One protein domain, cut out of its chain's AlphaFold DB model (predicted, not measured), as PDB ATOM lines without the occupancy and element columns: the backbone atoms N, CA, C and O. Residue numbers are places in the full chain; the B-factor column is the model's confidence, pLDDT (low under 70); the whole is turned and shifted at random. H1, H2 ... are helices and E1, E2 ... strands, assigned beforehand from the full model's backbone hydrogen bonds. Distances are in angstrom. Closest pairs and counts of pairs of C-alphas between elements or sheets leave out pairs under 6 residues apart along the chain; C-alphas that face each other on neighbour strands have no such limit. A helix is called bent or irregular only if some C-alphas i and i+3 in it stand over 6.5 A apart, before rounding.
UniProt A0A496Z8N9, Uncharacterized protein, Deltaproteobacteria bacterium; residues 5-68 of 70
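This is residues 5 to 68 of the 70 residues of an uncharacterized protein of Deltaproteobacteria bacterium (UniProt A0A496Z8N9). What does the model look like? A long, lone helix, H1, is a bare bar with a small piece at each end: a two-strand hairpin of E1 and E2 before its first residue, and the short helix H2 with the tail of residues 61 to 68 beyond its last. The two end pieces are far from each other, and no third part packs on the middle of H1. What is it made of? The printed part has 64 residues with two named strands and two named helices, in the order E1, E2, H1, H2; the sheet, E1 - E2, is antiparallel, and the class is mostly helix. How is it proportioned? It is extended, a rod with a radius of gyration of the C-alphas of 20.5 A and spans of 53 by 26 by 25 A.

Where are the strands? E1 is residues 5 to 7, 6.3 A from first to last C-alpha, with C-alpha 5 at (20.628, 35.710, -11.810). E2 is residues 13 to 17, 11.2 A long in the same measure. Where are the helices? H1 is residues 20 to 45, 37.7 A from C-alpha 20 at (10.820, 40.104, -22.221) to C-alpha 45 at (8.356, 3.006, -28.730). H2 is residues 54 to 60, 10.0 A long, and its C-alpha 60 is at (-7.680, 5.041, -15.474).

How do the strands pair? E1 and E2 are a hairpin, antiparallel with 148 degrees between their directions; C-alphas 7 and 13 face each other at 4.3 A. N 6 and O 15 are 2.9 A apart and N 14 and O 6 are 2.8 A apart, both within hydrogen-bond range. What stands near H1? Residues 19 to 53, of which 20 to 45 belong to H1, stand free: no C-alpha 8 or more residues away along the chain is within 10 A. H1 is apart from E1 and from H2, and H2 is also apart from E1 and E2. How are the helix backbones? In H2 every O i to N i+4 pair is within hydrogen-bond range, and in H1 20 of 22 are; neither helix is bent.

How far does it reach? The two C-alphas farthest apart are those of Leu 9 and Asp 66, at 57.5 A, while the first and last printed C-alphas, Phe 5 and Leu 68, are 47.4 A apart. Are there cuts or long links? The printed part, residues 5 to 68, has no cut. The links E1 to E2 and E2 to H1 are tight, and the link H1 to H2, 8 residues, is short. Is confidence low anywhere? The mean pLDDT of the printed part is 90.5, and no printed residue is under 70.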
ATOM      1  N   PHE A   5      21.048  36.743 -12.754       94.00
ATOM      2  CA  PHE A   5      20.628  35.710 -11.810       94.00
ATOM      3  C   PHE A   5      20.517  36.287 -10.406       94.00
ATOM      4  O   PHE A   5      21.433  36.952  -9.926       94.00
ATOM      5  N   VAL A   6      19.412  35.982  -9.732       95.56
ATOM      6  CA  VAL A   6      19.226  36.264  -8.309       95.56
ATOM      7  C   VAL A   6      19.749  35.066  -7.528       95.56
ATOM      8  O   VAL A   6      19.383  33.925  -7.820       95.56
ATOM      9  N   THR A   7      20.615  35.307  -6.548       97.00
ATOM     10  CA  THR A   7      21.177  34.262  -5.685       97.00
ATOM     11  C   THR A   7      20.705  34.405  -4.247       97.00
ATOM     12  O   THR A   7      20.525  35.519  -3.759       97.00
ATOM     13  N   ASP A   8      20.536  33.282  -3.553       95.12
ATOM     14  CA  ASP A   8      20.345  33.279  -2.104       95.12
ATOM     15  C   ASP A   8      21.648  33.609  -1.350       95.12
ATOM     16  O   ASP A   8      22.721  33.771  -1.938       95.12
ATOM     17  N   LEU A   9      21.566  33.671  -0.018       94.25
ATOM     18  CA  LEU A   9      22.705  33.956   0.864       94.25
ATOM     19  C   LEU A   9      23.827  32.902   0.789       94.25
ATOM     20  O   LEU A   9      24.929  33.152   1.270       94.25
ATOM     21  N   LYS A  10      23.561  31.726   0.209       95.81
ATOM     22  CA  LYS A  10      24.531  30.642  -0.001       95.81
ATOM     23  C   LYS A  10      25.085  30.634  -1.432       95.81
ATOM     24  O   LYS A  10      25.828  29.721  -1.785       95.81
ATOM     25  N   GLY A  11      24.721  31.616  -2.262       92.12
ATOM     26  CA  GLY A  11      25.139  31.713  -3.659       92.12
ATOM     27  C   GLY A  11      24.362  30.803  -4.617       92.12
ATOM     28  O   GLY A  11      24.724  30.697  -5.790       92.12
ATOM     29  N   LYS A  12      23.286  30.144  -4.167       95.12
ATOM     30  CA  LYS A  12      22.444  29.318  -5.038       95.12
ATOM     31  C   LYS A  12      21.548  30.221  -5.877       95.12
ATOM     32  O   LYS A  12      20.839  31.067  -5.340       95.12
ATOM     33  N   ARG A  13      21.541  30.021  -7.197       95.44
ATOM     34  CA  ARG A  13      20.635  30.729  -8.117       95.44
ATOM     35  C   ARG A  13      19.188  30.328  -7.824       95.44
ATOM     36  O   ARG A  13      18.874  29.138  -7.817       95.44
ATOM     37  N   THR A  14      18.335  31.311  -7.572       96.19
ATOM     38  CA  THR A  14      16.921  31.120  -7.211       96.19
ATOM     39  C   THR A  14      15.969  31.670  -8.261       96.19
ATOM     40  O   THR A  14      14.892  31.114  -8.443       96.19
ATOM     41  N   ALA A  15      16.372  32.713  -8.987       95.50
ATOM     42  CA  ALA A  15      15.604  33.268 -10.093       95.50
ATOM     43  C   ALA A  15      16.527  33.813 -11.187       95.50
ATOM     44  O   ALA A  15      17.725  34.023 -10.969       95.50
ATOM     45  N   ALA A  16      15.952  34.059 -12.362       94.19
ATOM     46  CA  ALA A  16      16.596  34.766 -13.456       94.19
ATOM     47  C   ALA A  16      15.725  35.955 -13.873       94.19
ATOM     48  O   ALA A  16      14.505  35.835 -13.964       94.19
ATOM     49  N   ILE A  17      16.362  37.093 -14.121       94.94
ATOM     50  CA  ILE A  17      15.746  38.271 -14.722       94.94
ATOM     51  C   ILE A  17      16.221  38.291 -16.168       94.94
ATOM     52  O   ILE A  17      17.421  38.393 -16.429       94.94
ATOM     53  N   ILE A  18      15.283  38.165 -17.098       94.81
ATOM     54  CA  ILE A  18      15.559  38.116 -18.534       94.81
ATOM     55  C   ILE A  18      14.773  39.206 -19.264       94.81
ATOM     56  O   ILE A  18      13.709  39.610 -18.788       94.81
ATOM     57  N   PRO A  19      15.273  39.702 -20.410       95.00
ATOM     58  CA  PRO A  19      14.486  40.555 -21.293       95.00
ATOM     59  C   PRO A  19      13.196  39.863 -21.716       95.00
ATOM     60  O   PRO A  19      13.187  38.653 -21.960       95.00
ATOM     61  N   PHE A  20      12.125  40.639 -21.850       93.31
ATOM     62  CA  PHE A  20      10.820  40.104 -22.221       93.31
ATOM     63  C   PHE A  20      10.857  39.395 -23.581       93.31
ATOM     64  O   PHE A  20      10.309  38.309 -23.727       93.31
ATOM     65  N   GLU A  21      11.577  39.953 -24.554       94.50
ATOM     66  CA  GLU A  21      11.707  39.375 -25.893       94.50
ATOM     67  C   GLU A  21      12.444  38.029 -25.868       94.50
ATOM     68  O   GLU A  21      12.158  37.142 -26.669       94.50
ATOM     69  N   GLU A  22      13.398  37.858 -24.947       92.31
ATOM     70  CA  GLU A  22      14.113  36.592 -24.772       92.31
ATOM     71  C   GLU A  22      13.232  35.536 -24.101       92.31
ATOM     72  O   GLU A  22      13.231  34.374 -24.514       92.31
ATOM     73  N   TRP A  23      12.437  35.942 -23.108       93.12
ATOM     74  CA  TRP A  23      11.430  35.068 -22.514       93.12
ATOM     75  C   TRP A  23      10.417  34.596 -23.561       93.12
ATOM     76  O   TRP A  23      10.194  33.397 -23.700       93.12
ATOM     77  N   GLU A  24       9.875  35.515 -24.366       94.56
ATOM     78  CA  GLU A  24       8.877  35.191 -25.388       94.56
ATOM     79  C   GLU A  24       9.431  34.231 -26.458       94.56
ATOM     80  O   GLU A  24       8.754  33.285 -26.868       94.56
ATOM     81  N   ARG A  25      10.686  34.428 -26.892       92.94
ATOM     82  CA  ARG A  25      11.373  33.479 -27.785       92.94
ATOM     83  C   ARG A  25      11.508  32.097 -27.155       92.94
ATOM     84  O   ARG A  25      11.291  31.097 -27.839       92.94
ATOM     85  N   THR A  26      11.857  32.043 -25.872       91.62
ATOM     86  CA  THR A  26      12.032  30.785 -25.136       91.62
ATOM     87  C   THR A  26      10.709  30.034 -25.001       91.62
ATOM     88  O   THR A  26      10.666  28.835 -25.265       91.62
ATOM     89  N   GLU A  27       9.617  30.730 -24.676       93.19
ATOM     90  CA  GLU A  27       8.280  30.128 -24.593       93.19
ATOM     91  C   GLU A  27       7.827  29.551 -25.940       93.19
ATOM     92  O   GLU A  27       7.352  28.420 -25.998       93.19
ATOM     93  N   LYS A  28       8.054  30.268 -27.048       92.06
ATOM     94  CA  LYS A  28       7.749  29.750 -28.395       92.06
ATOM     95  C   LYS A  28       8.603  28.530 -28.758       92.06
ATOM     96  O   LYS A  28       8.110  27.587 -29.369       92.06
ATOM     97  N   ALA A  29       9.884  28.530 -28.387       93.19
ATOM     98  CA  ALA A  29      10.779  27.406 -28.658       93.19
ATOM     99  C   ALA A  29      10.426  26.156 -27.835       93.19
ATOM    100  O   ALA A  29      10.606  25.038 -28.319       93.19
ATOM    101  N   LYS A  30       9.911  26.335 -26.612       92.56
ATOM    102  CA  LYS A  30       9.492  25.240 -25.728       92.56
ATOM    103  C   LYS A  30       8.445  24.345 -26.383       92.56
ATOM    104  O   LYS A  30       8.589  23.130 -26.322       92.56
ATOM    105  N   ASP A  31       7.456  24.938 -27.045       87.75
ATOM    106  CA  ASP A  31       6.395  24.198 -27.735       87.75
ATOM    107  C   ASP A  31       6.970  23.271 -28.822       87.75
ATOM    108  O   ASP A  31       6.713  22.068 -28.861       87.75
ATOM    109  N   ILE A  32       7.880  23.791 -29.650       92.00
ATOM    110  CA  ILE A  32       8.559  22.992 -30.681       92.00
ATOM    111  C   ILE A  32       9.405  21.880 -30.047       92.00
ATOM    112  O   ILE A  32       9.408  20.744 -30.529       92.00
ATOM    113  N   LEU A  33      10.130  22.187 -28.969       92.06
ATOM    114  CA  LEU A  33      10.963  21.209 -28.268       92.06
ATOM    115  C   LEU A  33      10.132  20.078 -27.656       92.06
ATOM    116  O   LEU A  33      10.568  18.927 -27.700       92.06
ATOM    117  N   GLU A  34       8.942  20.377 -27.139       93.00
ATOM    118  CA  GLU A  34       8.007  19.373 -26.633       93.00
ATOM    119  C   GLU A  34       7.577  18.410 -27.745       93.00
ATOM    120  O   GLU A  34       7.687  17.193 -27.588       93.00
ATOM    121  N   HIS A  35       7.211  18.934 -28.916       93.06
ATOM    122  CA  HIS A  35       6.862  18.109 -30.073       93.06
ATOM    123  C   HIS A  35       8.029  17.228 -30.540       93.06
ATOM    124  O   HIS A  35       7.836  16.047 -30.836       93.06
ATOM    125  N   VAL A  36       9.252  17.766 -30.580       93.38
ATOM    126  CA  VAL A  36      10.458  16.997 -30.939       93.38
ATOM    127  C   VAL A  36      10.724  15.887 -29.921       93.38
ATOM    128  O   VAL A  36      11.032  14.756 -30.307       93.38
ATOM    129  N   TYR A  37      10.574  16.185 -28.631       92.75
ATOM    130  CA  TYR A  37      10.737  15.210 -27.559       92.75
ATOM    131  C   TYR A  37       9.705  14.077 -27.658       92.75
ATOM    132  O   TYR A  37      10.076  12.899 -27.659       92.75
ATOM    133  N   LEU A  38       8.425  14.419 -27.836       93.81
ATOM    134  CA  LEU A  38       7.346  13.448 -28.026       93.81
ATOM    135  C   LEU A  38       7.567  12.592 -29.277       93.81
ATOM    136  O   LEU A  38       7.431  11.368 -29.216       93.81
ATOM    137  N   ALA A  39       7.979  13.196 -30.394       94.12
ATOM    138  CA  ALA A  39       8.318  12.463 -31.612       94.12
ATOM    139  C   ALA A  39       9.462  11.458 -31.380       94.12
ATOM    140  O   ALA A  39       9.419  10.343 -31.909       94.12
ATOM    141  N   GLY A  40      10.452  11.823 -30.560       92.38
ATOM    142  CA  GLY A  40      11.522  10.931 -30.111       92.38
ATOM    143  C   GLY A  40      10.985   9.712 -29.360       92.38
ATOM    144  O   GLY A  40      11.238   8.580 -29.778       92.38
ATOM    145  N   ILE A  41      10.166   9.930 -28.325       91.25
ATOM    146  CA  ILE A  41       9.545   8.845 -27.542       91.25
ATOM    147  C   ILE A  41       8.711   7.928 -28.440       91.25
ATOM    148  O   ILE A  41       8.811   6.703 -28.346       91.25
ATOM    149  N   ILE A  42       7.890   8.501 -29.325       90.06
ATOM    150  CA  ILE A  42       7.054   7.729 -30.252       90.06
ATOM    151  C   ILE A  42       7.935   6.855 -31.146       90.06
ATOM    152  O   ILE A  42       7.657   5.668 -31.314       90.06
ATOM    153  N   LYS A  43       9.019   7.413 -31.696       92.62
ATOM    154  CA  LYS A  43       9.957   6.670 -32.544       92.62
ATOM    155  C   LYS A  43      10.612   5.514 -31.791       92.62
ATOM    156  O   LYS A  43      10.677   4.413 -32.334       92.62
ATOM    157  N   GLU A  44      11.064   5.746 -30.563       91.00
ATOM    158  CA  GLU A  44      11.665   4.713 -29.709       91.00
ATOM    159  C   GLU A  44      10.669   3.600 -29.365       91.00
ATOM    160  O   GLU A  44      11.030   2.422 -29.330       91.00
ATOM    161  N   ARG A  45       9.396   3.950 -29.158       88.00
ATOM    162  CA  ARG A  45       8.356   3.006 -28.730       88.00
ATOM    163  C   ARG A  45       7.570   2.353 -29.860       88.00
ATOM    164  O   ARG A  45       6.848   1.397 -29.575       88.00
ATOM    165  N   LYS A  46       7.732   2.789 -31.116       83.44
ATOM    166  CA  LYS A  46       6.914   2.380 -32.279       83.44
ATOM    167  C   LYS A  46       6.740   0.863 -32.445       83.44
ATOM    168  O   LYS A  46       5.702   0.433 -32.924       83.44
ATOM    169  N   ASN A  47       7.724   0.066 -32.021       84.75
ATOM    170  CA  ASN A  47       7.696  -1.404 -32.087       84.75
ATOM    171  C   ASN A  47       7.968  -2.074 -30.728       84.75
ATOM    172  O   ASN A  47       8.328  -3.251 -30.664       84.75
ATOM    173  N   SER A  48       7.869  -1.318 -29.636       85.38
ATOM    174  CA  SER A  48       8.048  -1.856 -28.289       85.38
ATOM    175  C   SER A  48       6.835  -2.693 -27.875       85.38
ATOM    176  O   SER A  48       5.722  -2.481 -28.360       85.38
ATOM    177  N   LYS A  49       7.037  -3.671 -26.982       86.25
ATOM    178  CA  LYS A  49       5.913  -4.425 -26.416       86.25
ATOM    179  C   LYS A  49       5.003  -3.471 -25.649       86.25
ATOM    180  O   LYS A  49       5.476  -2.682 -24.834       86.25
ATOM    181  N   ILE A  50       3.704  -3.591 -25.893       80.31
ATOM    182  CA  ILE A  50       2.681  -2.830 -25.180       80.31
ATOM    183  C   ILE A  50       2.764  -3.192 -23.693       80.31
ATOM    184  O   ILE A  50       2.612  -4.354 -23.325       80.31
ATOM    185  N   ALA A  51       3.037  -2.193 -22.852       80.31
ATOM    186  CA  ALA A  51       3.135  -2.373 -21.405       80.31
ATOM    187  C   ALA A  51       1.760  -2.355 -20.713       80.31
ATOM    188  O   ALA A  51       1.600  -2.971 -19.663       80.31
ATOM    189  N   VAL A  52       0.779  -1.654 -21.293       85.12
ATOM    190  CA  VAL A  52      -0.563  -1.430 -20.730       85.12
ATOM    191  C   VAL A  52      -1.591  -1.479 -21.862       85.12
ATOM    192  O   VAL A  52      -1.353  -0.903 -22.923       85.12
ATOM    193  N   SER A  53      -2.707  -2.186 -21.670       86.81
ATOM    194  CA  SER A  53      -3.774  -2.274 -22.677       86.81
ATOM    195  C   SER A  53      -4.564  -0.968 -22.792       86.81
ATOM    196  O   SER A  53      -4.640  -0.194 -21.840       86.81
ATOM    197  N   LEU A  54      -5.204  -0.754 -23.947       83.81
ATOM    198  CA  LEU A  54      -6.095   0.389 -24.159       83.81
ATOM    199  C   LEU A  54      -7.190   0.449 -23.082       83.81
ATOM    200  O   LEU A  54      -7.346   1.476 -22.443       83.81
ATOM    201  N   ASP A  55      -7.861  -0.668 -22.793       86.12
ATOM    202  CA  ASP A  55      -8.940  -0.714 -21.792       86.12
ATOM    203  C   ASP A  55      -8.476  -0.312 -20.383       86.12
ATOM    204  O   ASP A  55      -9.231   0.288 -19.622       86.12
ATOM    205  N   ALA A  56      -7.223  -0.622 -20.030       87.69
ATOM    206  CA  ALA A  56      -6.649  -0.218 -18.751       87.69
ATOM    207  C   ALA A  56      -6.358   1.289 -18.700       87.69
ATOM    208  O   ALA A  56      -6.533   1.891 -17.643       87.69
ATOM    209  N   LEU A  57      -5.949   1.893 -19.823       88.06
ATOM    210  CA  LEU A  57      -5.780   3.345 -19.935       88.06
ATOM    211  C   LEU A  57      -7.130   4.062 -19.835       88.06
ATOM    212  O   LEU A  57      -7.256   4.995 -19.056       88.06
ATOM    213  N   LEU A  58      -8.148   3.582 -20.553       89.88
ATOM    214  CA  LEU A  58      -9.487   4.182 -20.531       89.88
ATOM    215  C   LEU A  58     -10.100   4.154 -19.135       89.88
ATOM    216  O   LEU A  58     -10.555   5.176 -18.636       89.88
ATOM    217  N   LYS A  59      -9.994   3.013 -18.449       90.25
ATOM    218  CA  LYS A  59     -10.450   2.891 -17.064       90.25
ATOM    219  C   LYS A  59      -9.722   3.839 -16.103       90.25
ATOM    220  O   LYS A  59     -10.321   4.263 -15.120       90.25
ATOM    221  N   ALA A  60      -8.438   4.125 -16.329       91.25
ATOM    222  CA  ALA A  60      -7.680   5.041 -15.474       91.25
ATOM    223  C   ALA A  60      -8.150   6.497 -15.620       91.25
ATOM    224  O   ALA A  60      -8.106   7.242 -14.645       91.25
ATOM    225  N   GLU A  61      -8.632   6.861 -16.807       89.62
ATOM    226  CA  GLU A  61      -9.149   8.195 -17.133       89.62
ATOM    227  C   GLU A  61     -10.676   8.312 -16.951       89.62
ATOM    228  O   GLU A  61     -11.253   9.331 -17.309       89.62
ATOM    229  N   ASP A  62     -11.328   7.283 -16.392       90.69
ATOM    230  CA  ASP A  62     -12.789   7.188 -16.234       90.69
ATOM    231  C   ASP A  62     -13.558   7.323 -17.563       90.69
ATOM    232  O   ASP A  62     -14.648   7.884 -17.628       90.69
ATOM    233  N   LEU A  63     -12.963   6.790 -18.636       90.06
ATOM    234  CA  LEU A  63     -13.511   6.788 -19.989       90.06
ATOM    235  C   LEU A  63     -13.910   5.378 -20.436       90.06
ATOM    236  O   LEU A  63     -13.315   4.363 -20.056       90.06
ATOM    237  N   SER A  64     -14.899   5.326 -21.317       85.94
ATOM    238  CA  SER A  64     -15.354   4.135 -22.028       85.94
ATOM    239  C   SER A  64     -14.927   4.168 -23.500       85.94
ATOM    240  O   SER A  64     -14.580   5.211 -24.051       85.94
ATOM    241  N   ARG A  65     -14.933   3.007 -24.170       83.81
ATOM    242  CA  ARG A  65     -14.639   2.941 -25.617       83.81
ATOM    243  C   ARG A  65     -15.674   3.682 -26.459       83.81
ATOM    244  O   ARG A  65     -15.305   4.285 -27.461       83.81
ATOM    245  N   ASP A  66     -16.928   3.662 -26.023       83.44
ATOM    246  CA  ASP A  66     -18.043   4.299 -26.722       83.44
ATOM    247  C   ASP A  66     -17.868   5.827 -26.791       83.44
ATOM    248  O   ASP A  66     -18.288   6.453 -27.757       83.44
ATOM    249  N   GLU A  67     -17.183   6.428 -25.812       76.62
ATOM    250  CA  GLU A  67     -16.838   7.859 -25.802       76.62
ATOM    251  C   GLU A  67     -15.670   8.218 -26.735       76.62
ATOM    252  O   GLU A  67     -15.475   9.388 -27.056       76.62
ATOM    253  N   LEU A  68     -14.883   7.229 -27.167       76.56
ATOM    254  CA  LEU A  68     -13.715   7.411 -28.034       76.56
ATOM    255  C   LEU A  68     -14.014   7.158 -29.512       76.56
ATOM    256  O   LEU A  68     -13.378   7.756 -30.378       76.56
TER     257      LEU A  68